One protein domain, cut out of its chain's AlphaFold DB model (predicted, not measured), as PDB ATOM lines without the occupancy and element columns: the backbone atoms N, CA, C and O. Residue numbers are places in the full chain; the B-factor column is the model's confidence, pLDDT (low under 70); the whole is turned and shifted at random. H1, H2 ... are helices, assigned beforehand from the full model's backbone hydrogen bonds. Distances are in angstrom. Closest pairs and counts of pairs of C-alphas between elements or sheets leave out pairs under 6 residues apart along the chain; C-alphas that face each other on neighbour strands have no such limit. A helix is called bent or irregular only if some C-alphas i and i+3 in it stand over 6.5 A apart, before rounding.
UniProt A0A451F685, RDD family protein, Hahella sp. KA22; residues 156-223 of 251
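This is residues 156 to 223 of the 251 residues of the protein "RDD family protein" of Hahella sp. KA22 (UniProt A0A451F685). Long H1 and shorter H2, running opposite ways, both cross one side of H4, while residues 156 to 170, with no named element, loop round its other side. Short H3 follows H2. The 68 printed residues, with four named helices in the order H1 to H4 and no named strand, are all helix in class and compact: radius of gyration of the C-alphas 10.7 A, spans 28 by 23 by 22 A.

H1, residues 171 to 186, spans 23.8 A from C-alpha 171 at (138.443, 147.413, 152.509); it is irregular, C-alphas 182 and 185 being 7.2 A apart. H2 is residues 189 to 197, H3 200 to 203. H4, 207 to 221, spans 21.6 A to C-alpha 221 at (128.708, 144.511, 151.500).

H4 is the hub. H1, with residues 174 to 181 alone, touches it at a steep tilt of 57 degrees, opposite ways; C-alphas 178 and 218 are closest, 5.0 A. H2 touches H4 at 69 degrees, steep but only just, the same way; C-alphas 193 and 207 are closest, 4.7 A. H3 and H4 only just touch, only at the corner, with 3 pairs of C-alphas within 8 A, H4 with residues 210 to 213 alone; C-alphas 200 and 210 are closest, 7.0 A. H1 and H3 are apart. Every O i to N i+4 pair is within hydrogen-bond range in H2 and H4, 10 of 12 in H1; H3 is too short for one.

The farthest C-alphas, of Pro 168 and Ser 188, are 29.0 A apart. The printed part has no cut, and the three links are tight. Residues 156 to 160 have pLDDT under 70.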
ATOM      1  N   ALA A 156     125.516 137.232 138.478       48.16
ATOM      2  CA  ALA A 156     126.186 136.300 139.372       48.16
ATOM      3  C   ALA A 156     125.895 136.517 140.874       48.16
ATOM      4  O   ALA A 156     126.310 135.697 141.680       48.16
ATOM      5  N   LEU A 157     125.140 137.547 141.271       52.78
ATOM      6  CA  LEU A 157     124.625 137.674 142.644       52.78
ATOM      7  C   LEU A 157     123.230 137.041 142.808       52.78
ATOM      8  O   LEU A 157     122.395 137.566 143.544       52.78
ATOM      9  N   ALA A 158     122.965 135.958 142.075       53.88
ATOM     10  CA  ALA A 158     121.696 135.234 142.081       53.88
ATOM     11  C   ALA A 158     121.492 134.355 143.324       53.88
ATOM     12  O   ALA A 158     120.402 133.818 143.486       53.88
ATOM     13  N   GLU A 159     122.500 134.214 144.190       64.69
ATOM     14  CA  GLU A 159     122.331 133.491 145.449       64.69
ATOM     15  C   GLU A 159     121.408 134.289 146.383       64.69
ATOM     16  O   GLU A 159     121.776 135.396 146.807       64.69
ATOM     17  N   PRO A 160     120.200 133.778 146.690       66.38
ATOM     18  CA  PRO A 160     119.294 134.443 147.607       66.38
ATOM     19  C   PRO A 160     119.897 134.440 149.016       66.38
ATOM     20  O   PRO A 160     120.436 133.440 149.490       66.38
ATOM     21  N   GLY A 161     119.799 135.585 149.688       75.88
ATOM     22  CA  GLY A 161     120.248 135.755 151.068       75.88
ATOM     23  C   GLY A 161     121.319 136.828 151.242       75.88
ATOM     24  O   GLY A 161     122.010 137.246 150.310       75.88
ATOM     25  N   VAL A 162     121.417 137.295 152.480       80.44
ATOM     26  CA  VAL A 162     122.354 138.321 152.934       80.44
ATOM     27  C   VAL A 162     122.944 137.815 154.238       80.44
ATOM     28  O   VAL A 162     122.195 137.489 155.158       80.44
ATOM     29  N   ARG A 163     124.272 137.746 154.324       83.25
ATOM     30  CA  ARG A 163     124.970 137.291 155.530       83.25
ATOM     31  C   ARG A 163     126.036 138.302 155.913       83.25
ATOM     32  O   ARG A 163     126.890 138.644 155.104       83.25
ATOM     33  N   SER A 164     125.986 138.796 157.145       84.00
ATOM     34  CA  SER A 164     127.031 139.676 157.664       84.00
ATOM     35  C   SER A 164     128.328 138.886 157.890       84.00
ATOM     36  O   SER A 164     128.257 137.771 158.418       84.00
ATOM     37  N   PRO A 165     129.505 139.446 157.562       82.31
ATOM     38  CA  PRO A 165     130.784 138.849 157.925       82.31
ATOM     39  C   PRO A 165     130.897 138.619 159.436       82.31
ATOM     40  O   PRO A 165     130.645 139.533 160.219       82.31
ATOM     41  N   SER A 166     131.316 137.420 159.850       79.75
ATOM     42  CA  SER A 166     131.555 137.084 161.265       79.75
ATOM     43  C   SER A 166     132.785 137.792 161.854       79.75
ATOM     44  O   SER A 166     132.950 137.845 163.069       79.75
ATOM     45  N   VAL A 167     133.657 138.319 160.991       82.81
ATOM     46  CA  VAL A 167     134.912 138.997 161.335       82.81
ATOM     47  C   VAL A 167     134.941 140.351 160.615       82.81
ATOM     48  O   VAL A 167     134.498 140.428 159.465       82.81
ATOM     49  N   PRO A 168     135.447 141.428 161.243       84.81
ATOM     50  CA  PRO A 168     135.631 142.705 160.563       84.81
ATOM     51  C   PRO A 168     136.622 142.565 159.400       84.81
ATOM     52  O   PRO A 168     137.778 142.201 159.602       84.81
ATOM     53  N   LEU A 169     136.158 142.880 158.191       86.19
ATOM     54  CA  LEU A 169     136.956 142.821 156.966       86.19
ATOM     55  C   LEU A 169     137.547 144.190 156.628       86.19
ATOM     56  O   LEU A 169     136.844 145.205 156.662       86.19
ATOM     57  N   LYS A 170     138.814 144.216 156.221       90.94
ATOM     58  CA  LYS A 170     139.476 145.395 155.651       90.94
ATOM     59  C   LYS A 170     138.872 145.746 154.282       90.94
ATOM     60  O   LYS A 170     138.362 144.858 153.598       90.94
ATOM     61  N   PRO A 171     138.981 147.003 153.812       83.44
ATOM     62  CA  PRO A 171     138.443 147.413 152.509       83.44
ATOM     63  C   PRO A 171     138.927 146.557 151.327       83.44
ATOM     64  O   PRO A 171     138.157 146.268 150.414       83.44
ATOM     65  N   GLU A 172     140.185 146.106 151.349       84.88
ATOM     66  CA  GLU A 172     140.726 145.236 150.297       84.88
ATOM     67  C   GLU A 172     140.093 143.839 150.296       84.88
ATOM     68  O   GLU A 172     139.795 143.293 149.236       84.88
ATOM     69  N   GLU A 173     139.810 143.289 151.476       87.75
ATOM     70  CA  GLU A 173     139.156 141.985 151.639       87.75
ATOM     71  C   GLU A 173     137.689 142.061 151.201       87.75
ATOM     72  O   GLU A 173     137.203 141.194 150.477       87.75
ATOM     73  N   GLN A 174     137.001 143.154 151.552       87.12
ATOM     74  CA  GLN A 174     135.649 143.436 151.066       87.12
ATOM     75  C   GLN A 174     135.617 143.510 149.534       87.12
ATOM     76  O   GLN A 174     134.764 142.894 148.893       87.12
ATOM     77  N   LYS A 175     136.588 144.210 148.931       85.69
ATOM     78  CA  LYS A 175     136.728 144.308 147.474       85.69
ATOM     79  C   LYS A 175     136.979 142.941 146.835       85.69
ATOM     80  O   LYS A 175     136.388 142.663 145.796       85.69
ATOM     81  N   ALA A 176     137.796 142.085 147.447       87.25
ATOM     82  CA  ALA A 176     138.063 140.734 146.954       87.25
ATOM     83  C   ALA A 176     136.804 139.849 146.960       87.25
ATOM     84  O   ALA A 176     136.524 139.184 145.962       87.25
ATOM     85  N   ILE A 177     136.006 139.897 148.033       88.06
ATOM     86  CA  ILE A 177     134.724 139.174 148.138       88.06
ATOM     87  C   ILE A 177     133.743 139.642 147.063       88.06
ATOM     88  O   ILE A 177     133.160 138.826 146.349       88.06
ATOM     89  N   VAL A 178     133.605 140.961 146.899       84.44
ATOM     90  CA  VAL A 178     132.749 141.536 145.857       84.44
ATOM     91  C   VAL A 178     133.242 141.106 144.473       84.44
ATOM     92  O   VAL A 178     132.451 140.603 143.684       84.44
ATOM     93  N   GLN A 179     134.539 141.205 144.177       85.38
ATOM     94  CA  GLN A 179     135.100 140.785 142.886       85.38
ATOM     95  C   GLN A 179     134.917 139.291 142.599       85.38
ATOM     96  O   GLN A 179     134.641 138.927 141.455       85.38
ATOM     97  N   PHE A 180     135.060 138.426 143.605       87.06
ATOM     98  CA  PHE A 180     134.773 137.000 143.459       87.06
ATOM     99  C   PHE A 180     133.316 136.789 143.046       87.06
ATOM    100  O   PHE A 180     133.060 136.171 142.013       87.06
ATOM    101  N   ALA A 181     132.373 137.369 143.791       84.44
ATOM    102  CA  ALA A 181     130.945 137.208 143.540       84.44
ATOM    103  C   ALA A 181     130.532 137.774 142.169       84.44
ATOM    104  O   ALA A 181     129.720 137.194 141.453       84.44
ATOM    105  N   GLN A 182     131.171 138.863 141.738       80.62
ATOM    106  CA  GLN A 182     130.988 139.436 140.405       80.62
ATOM    107  C   GLN A 182     131.470 138.512 139.276       80.62
ATOM    108  O   GLN A 182     130.878 138.499 138.198       80.62
ATOM    109  N   ARG A 183     132.534 137.733 139.505       79.00
ATOM    110  CA  ARG A 183     133.145 136.834 138.508       79.00
ATOM    111  C   ARG A 183     132.649 135.393 138.610       79.00
ATOM    112  O   ARG A 183     132.924 134.604 137.708       79.00
ATOM    113  N   ALA A 184     131.898 135.051 139.657       77.44
ATOM    114  CA  ALA A 184     131.412 133.700 139.912       77.44
ATOM    115  C   ALA A 184     130.636 133.118 138.715       77.44
ATOM    116  O   ALA A 184     130.830 131.957 138.375       77.44
ATOM    117  N   GLY A 185     129.842 133.928 138.005       72.69
ATOM    118  CA  GLY A 185     129.087 133.480 136.825       72.69
ATOM    119  C   GLY A 185     129.941 133.065 135.615       72.69
ATOM    120  O   GLY A 185     129.456 132.343 134.752       72.69
ATOM    121  N   VAL A 186     131.208 133.491 135.557       77.06
ATOM    122  CA  VAL A 186     132.147 133.186 134.457       77.06
ATOM    123  C   VAL A 186     133.090 132.030 134.825       77.06
ATOM    124  O   VAL A 186     133.704 131.413 133.955       77.06
ATOM    125  N   LEU A 187     133.225 131.719 136.116       81.75
ATOM    126  CA  LEU A 187     134.126 130.687 136.625       81.75
ATOM    127  C   LEU A 187     133.482 129.292 136.567       81.75
ATOM    128  O   LEU A 187     132.308 129.111 136.899       81.75
ATOM    129  N   SER A 188     134.278 128.275 136.219       84.31
ATOM    130  CA  SER A 188     133.841 126.876 136.309       84.31
ATOM    131  C   SER A 188     133.463 126.515 137.751       84.31
ATOM    132  O   SER A 188     133.973 127.106 138.705       84.31
ATOM    133  N   GLN A 189     132.572 125.535 137.931       83.31
ATOM    134  CA  GLN A 189     132.128 125.108 139.266       83.31
ATOM    135  C   GLN A 189     133.309 124.693 140.158       83.31
ATOM    136  O   GLN A 189     133.423 125.185 141.276       83.31
ATOM    137  N   ALA A 190     134.240 123.899 139.620       84.94
ATOM    138  CA  ALA A 190     135.443 123.484 140.337       84.94
ATOM    139  C   ALA A 190     136.309 124.677 140.775       84.94
ATOM    140  O   ALA A 190     136.777 124.718 141.908       84.94
ATOM    141  N   ARG A 191     136.484 125.694 139.912       84.94
ATOM    142  CA  ARG A 191     137.302 126.866 140.254       84.94
ATOM    143  C   ARG A 191     136.627 127.773 141.280       84.94
ATOM    144  O   ARG A 191     137.314 128.363 142.109       84.94
ATOM    145  N   ARG A 192     135.296 127.886 141.237       87.75
ATOM    146  CA  ARG A 192     134.523 128.597 142.265       87.75
ATOM    147  C   ARG A 192     134.709 127.956 143.633       87.75
ATOM    148  O   ARG A 192     135.000 128.675 144.579       87.75
ATOM    149  N   GLN A 193     134.579 126.634 143.709       89.12
ATOM    150  CA  GLN A 193     134.757 125.875 144.947       89.12
ATOM    151  C   GLN A 193     136.193 125.975 145.457       89.12
ATOM    152  O   GLN A 193     136.397 126.276 146.622       89.12
ATOM    153  N   GLU A 194     137.192 125.828 144.583       87.75
ATOM    154  CA  GLU A 194     138.603 125.966 144.958       87.75
ATOM    155  C   GLU A 194     138.895 127.334 145.588       87.75
ATOM    156  O   GLU A 194     139.489 127.404 146.659       87.75
ATOM    157  N   LEU A 195     138.445 128.422 144.952       88.81
ATOM    158  CA  LEU A 195     138.646 129.780 145.463       88.81
ATOM    159  C   LEU A 195     137.838 130.051 146.737       88.81
ATOM    160  O   LEU A 195     138.336 130.734 147.628       88.81
ATOM    161  N   ALA A 196     136.617 129.522 146.834       88.44
ATOM    162  CA  ALA A 196     135.791 129.658 148.026       88.44
ATOM    163  C   ALA A 196     136.385 128.900 149.221       88.44
ATOM    164  O   ALA A 196     136.446 129.433 150.324       88.44
ATOM    165  N   ASN A 197     136.927 127.705 148.984       89.50
ATOM    166  CA  ASN A 197     137.554 126.869 150.005       89.50
ATOM    167  C   ASN A 197     138.837 127.491 150.587       89.50
ATOM    168  O   ASN A 197     139.213 127.154 151.705       89.50
ATOM    169  N   ILE A 198     139.482 128.450 149.906       87.75
ATOM    170  CA  ILE A 198     140.591 129.231 150.500       87.75
ATOM    171  C   ILE A 198     140.119 129.983 151.758       87.75
ATOM    172  O   ILE A 198     140.895 130.175 152.693       87.75
ATOM    173  N   LEU A 199     138.848 130.392 151.795       83.38
ATOM    174  CA  LEU A 199     138.242 131.122 152.908       83.38
ATOM    175  C   LEU A 199     137.556 130.198 153.932       83.38
ATOM    176  O   LEU A 199     136.976 130.704 154.895       83.38
ATOM    177  N   GLU A 200     137.701 128.869 153.807       81.44
ATOM    178  CA  GLU A 200     137.205 127.879 154.777       81.44
ATOM    179  C   GLU A 200     137.527 128.249 156.240       81.44
ATOM    180  O   GLU A 200     136.624 128.149 157.073       81.44
ATOM    181  N   PRO A 201     138.735 128.742 156.598       78.62
ATOM    182  CA  PRO A 201     139.037 129.096 157.985       78.62
ATOM    183  C   PRO A 201     138.163 130.219 158.562       78.62
ATOM    184  O   PRO A 201     138.098 130.363 159.780       78.62
ATOM    185  N   LEU A 202     137.519 131.028 157.713       73.81
ATOM    186  CA  LEU A 202     136.703 132.175 158.121       73.81
ATOM    187  C   LEU A 202     135.211 131.848 158.242       73.81
ATOM    188  O   LEU A 202     134.525 132.478 159.047       73.81
ATOM    189  N   HIS A 203     134.696 130.903 157.450       75.12
ATOM    190  CA  HIS A 203     133.266 130.567 157.427       75.12
ATOM    191  C   HIS A 203     132.945 129.100 157.756       75.12
ATOM    192  O   HIS A 203     131.773 128.780 157.920       75.12
ATOM    193  N   HIS A 204     133.948 128.222 157.881       79.31
ATOM    194  CA  HIS A 204     133.827 126.787 158.209       79.31
ATOM    195  C   HIS A 204     132.917 125.963 157.280       79.31
ATOM    196  O   HIS A 204     132.520 124.847 157.609       79.31
ATOM    197  N   GLU A 205     132.600 126.498 156.108       82.12
ATOM    198  CA  GLU A 205     131.779 125.843 155.086       82.12
ATOM    199  C   GLU A 205     132.682 125.388 153.933       82.12
ATOM    200  O   GLU A 205     133.762 125.944 153.742       82.12
ATOM    201  N   LYS A 206     132.262 124.369 153.179       84.69
ATOM    202  CA  LYS A 206     133.040 123.792 152.074       84.69
ATOM    203  C   LYS A 206     132.249 123.757 150.782       84.69
ATOM    204  O   LYS A 206     131.018 123.718 150.788       84.69
ATOM    205  N   ASP A 207     132.991 123.736 149.689       84.25
ATOM    206  CA  ASP A 207     132.526 123.484 148.338       84.25
ATOM    207  C   ASP A 207     131.392 124.433 147.946       84.25
ATOM    208  O   ASP A 207     131.580 125.646 147.882       84.25
ATOM    209  N   GLU A 208     130.208 123.911 147.651       84.00
ATOM    210  CA  GLU A 208     129.084 124.730 147.207       84.00
ATOM    211  C   GLU A 208     128.556 125.651 148.316       84.00
ATOM    212  O   GLU A 208     128.243 126.810 148.044       84.00
ATOM    213  N   ALA A 209     128.568 125.203 149.575       84.06
ATOM    214  CA  ALA A 209     128.164 126.033 150.709       84.06
ATOM    215  C   ALA A 209     129.112 127.230 150.906       84.06
ATOM    216  O   ALA A 209     128.654 128.351 151.113       84.06
ATOM    217  N   ALA A 210     130.422 127.021 150.722       86.44
ATOM    218  CA  ALA A 210     131.415 128.097 150.762       86.44
ATOM    219  C   ALA A 210     131.132 129.179 149.704       86.44
ATOM    220  O   ALA A 210     131.184 130.377 149.987       86.44
ATOM    221  N   VAL A 211     130.777 128.762 148.483       86.88
ATOM    222  CA  VAL A 211     130.429 129.678 147.386       86.88
ATOM    223  C   VAL A 211     129.169 130.483 147.719       86.88
ATOM    224  O   VAL A 211     129.158 131.701 147.524       86.88
ATOM    225  N   VAL A 212     128.129 129.831 148.249       87.19
ATOM    226  CA  VAL A 212     126.880 130.490 148.671       87.19
ATOM    227  C   VAL A 212     127.160 131.532 149.754       87.19
ATOM    228  O   VAL A 212     126.703 132.670 149.647       87.19
ATOM    229  N   ASN A 213     127.971 131.189 150.755       87.44
ATOM    230  CA  ASN A 213     128.321 132.083 151.855       87.44
ATOM    231  C   ASN A 213     128.999 133.368 151.374       87.44
ATOM    232  O   ASN A 213     128.546 134.470 151.683       87.44
ATOM    233  N   ILE A 214     130.040 133.234 150.547       88.12
ATOM    234  CA  ILE A 214     130.798 134.377 150.024       88.12
ATOM    235  C   ILE A 214     129.899 135.269 149.157       88.12
ATOM    236  O   ILE A 214     129.983 136.496 149.239       88.12
ATOM    237  N   ASN A 215     128.987 134.682 148.376       88.38
ATOM    238  CA  ASN A 215     128.022 135.446 147.582       88.38
ATOM    239  C   ASN A 215     127.004 136.198 148.463       88.38
ATOM    240  O   ASN A 215     126.700 137.361 148.192       88.38
ATOM    241  N   GLN A 216     126.525 135.592 149.552       86.88
ATOM    242  CA  GLN A 216     125.644 136.255 150.524       86.88
ATOM    243  C   GLN A 216     126.369 137.355 151.321       86.88
ATOM    244  O   GLN A 216     125.767 138.389 151.626       86.88
ATOM    245  N   MET A 217     127.662 137.179 151.613       87.25
ATOM    246  CA  MET A 217     128.520 138.223 152.186       87.25
ATOM    247  C   MET A 217     128.724 139.384 151.210       87.25
ATOM    248  O   MET A 217     128.631 140.546 151.605       87.25
ATOM    249  N   ALA A 218     128.934 139.104 149.921       87.19
ATOM    250  CA  ALA A 218     129.006 140.140 148.893       87.19
ATOM    251  C   ALA A 218     127.689 140.929 148.785       87.19
ATOM    252  O   ALA A 218     127.719 142.152 148.651       87.19
ATOM    253  N   ASN A 219     126.535 140.261 148.907       86.38
ATOM    254  CA  ASN A 219     125.229 140.927 148.951       86.38
ATOM    255  C   ASN A 219     125.105 141.885 150.154       86.38
ATOM    256  O   ASN A 219     124.592 142.992 149.982       86.38
ATOM    257  N   TYR A 220     125.615 141.505 151.334       85.50
ATOM    258  CA  TYR A 220     125.663 142.376 152.519       85.50
ATOM    259  C   TYR A 220     126.544 143.612 152.293       85.50
ATOM    260  O   TYR A 220     126.113 144.734 152.549       85.50
ATOM    261  N   LEU A 221     127.755 143.422 151.759       84.81
ATOM    262  CA  LEU A 221     128.708 144.511 151.500       84.81
ATOM    263  C   LEU A 221     128.197 145.520 150.463       84.81
ATOM    264  O   LEU A 221     128.539 146.697 150.520       84.81
ATOM    265  N   LEU A 222     127.362 145.065 149.529       81.62
ATOM    266  CA  LEU A 222     126.722 145.906 148.516       81.62
ATOM    267  C   LEU A 222     125.418 146.558 149.004       81.62
ATOM    268  O   LEU A 222     124.750 147.230 148.220       81.62
ATOM    269  N   GLY A 223     125.036 146.359 150.271       77.06
ATOM    270  CA  GLY A 223     123.845 146.965 150.865       77.06
ATOM    271  C   GLY A 223     122.525 146.410 150.330       77.06
ATOM    272  O   GLY A 223     121.506 147.097 150.388       77.06
TER     273      GLY A 223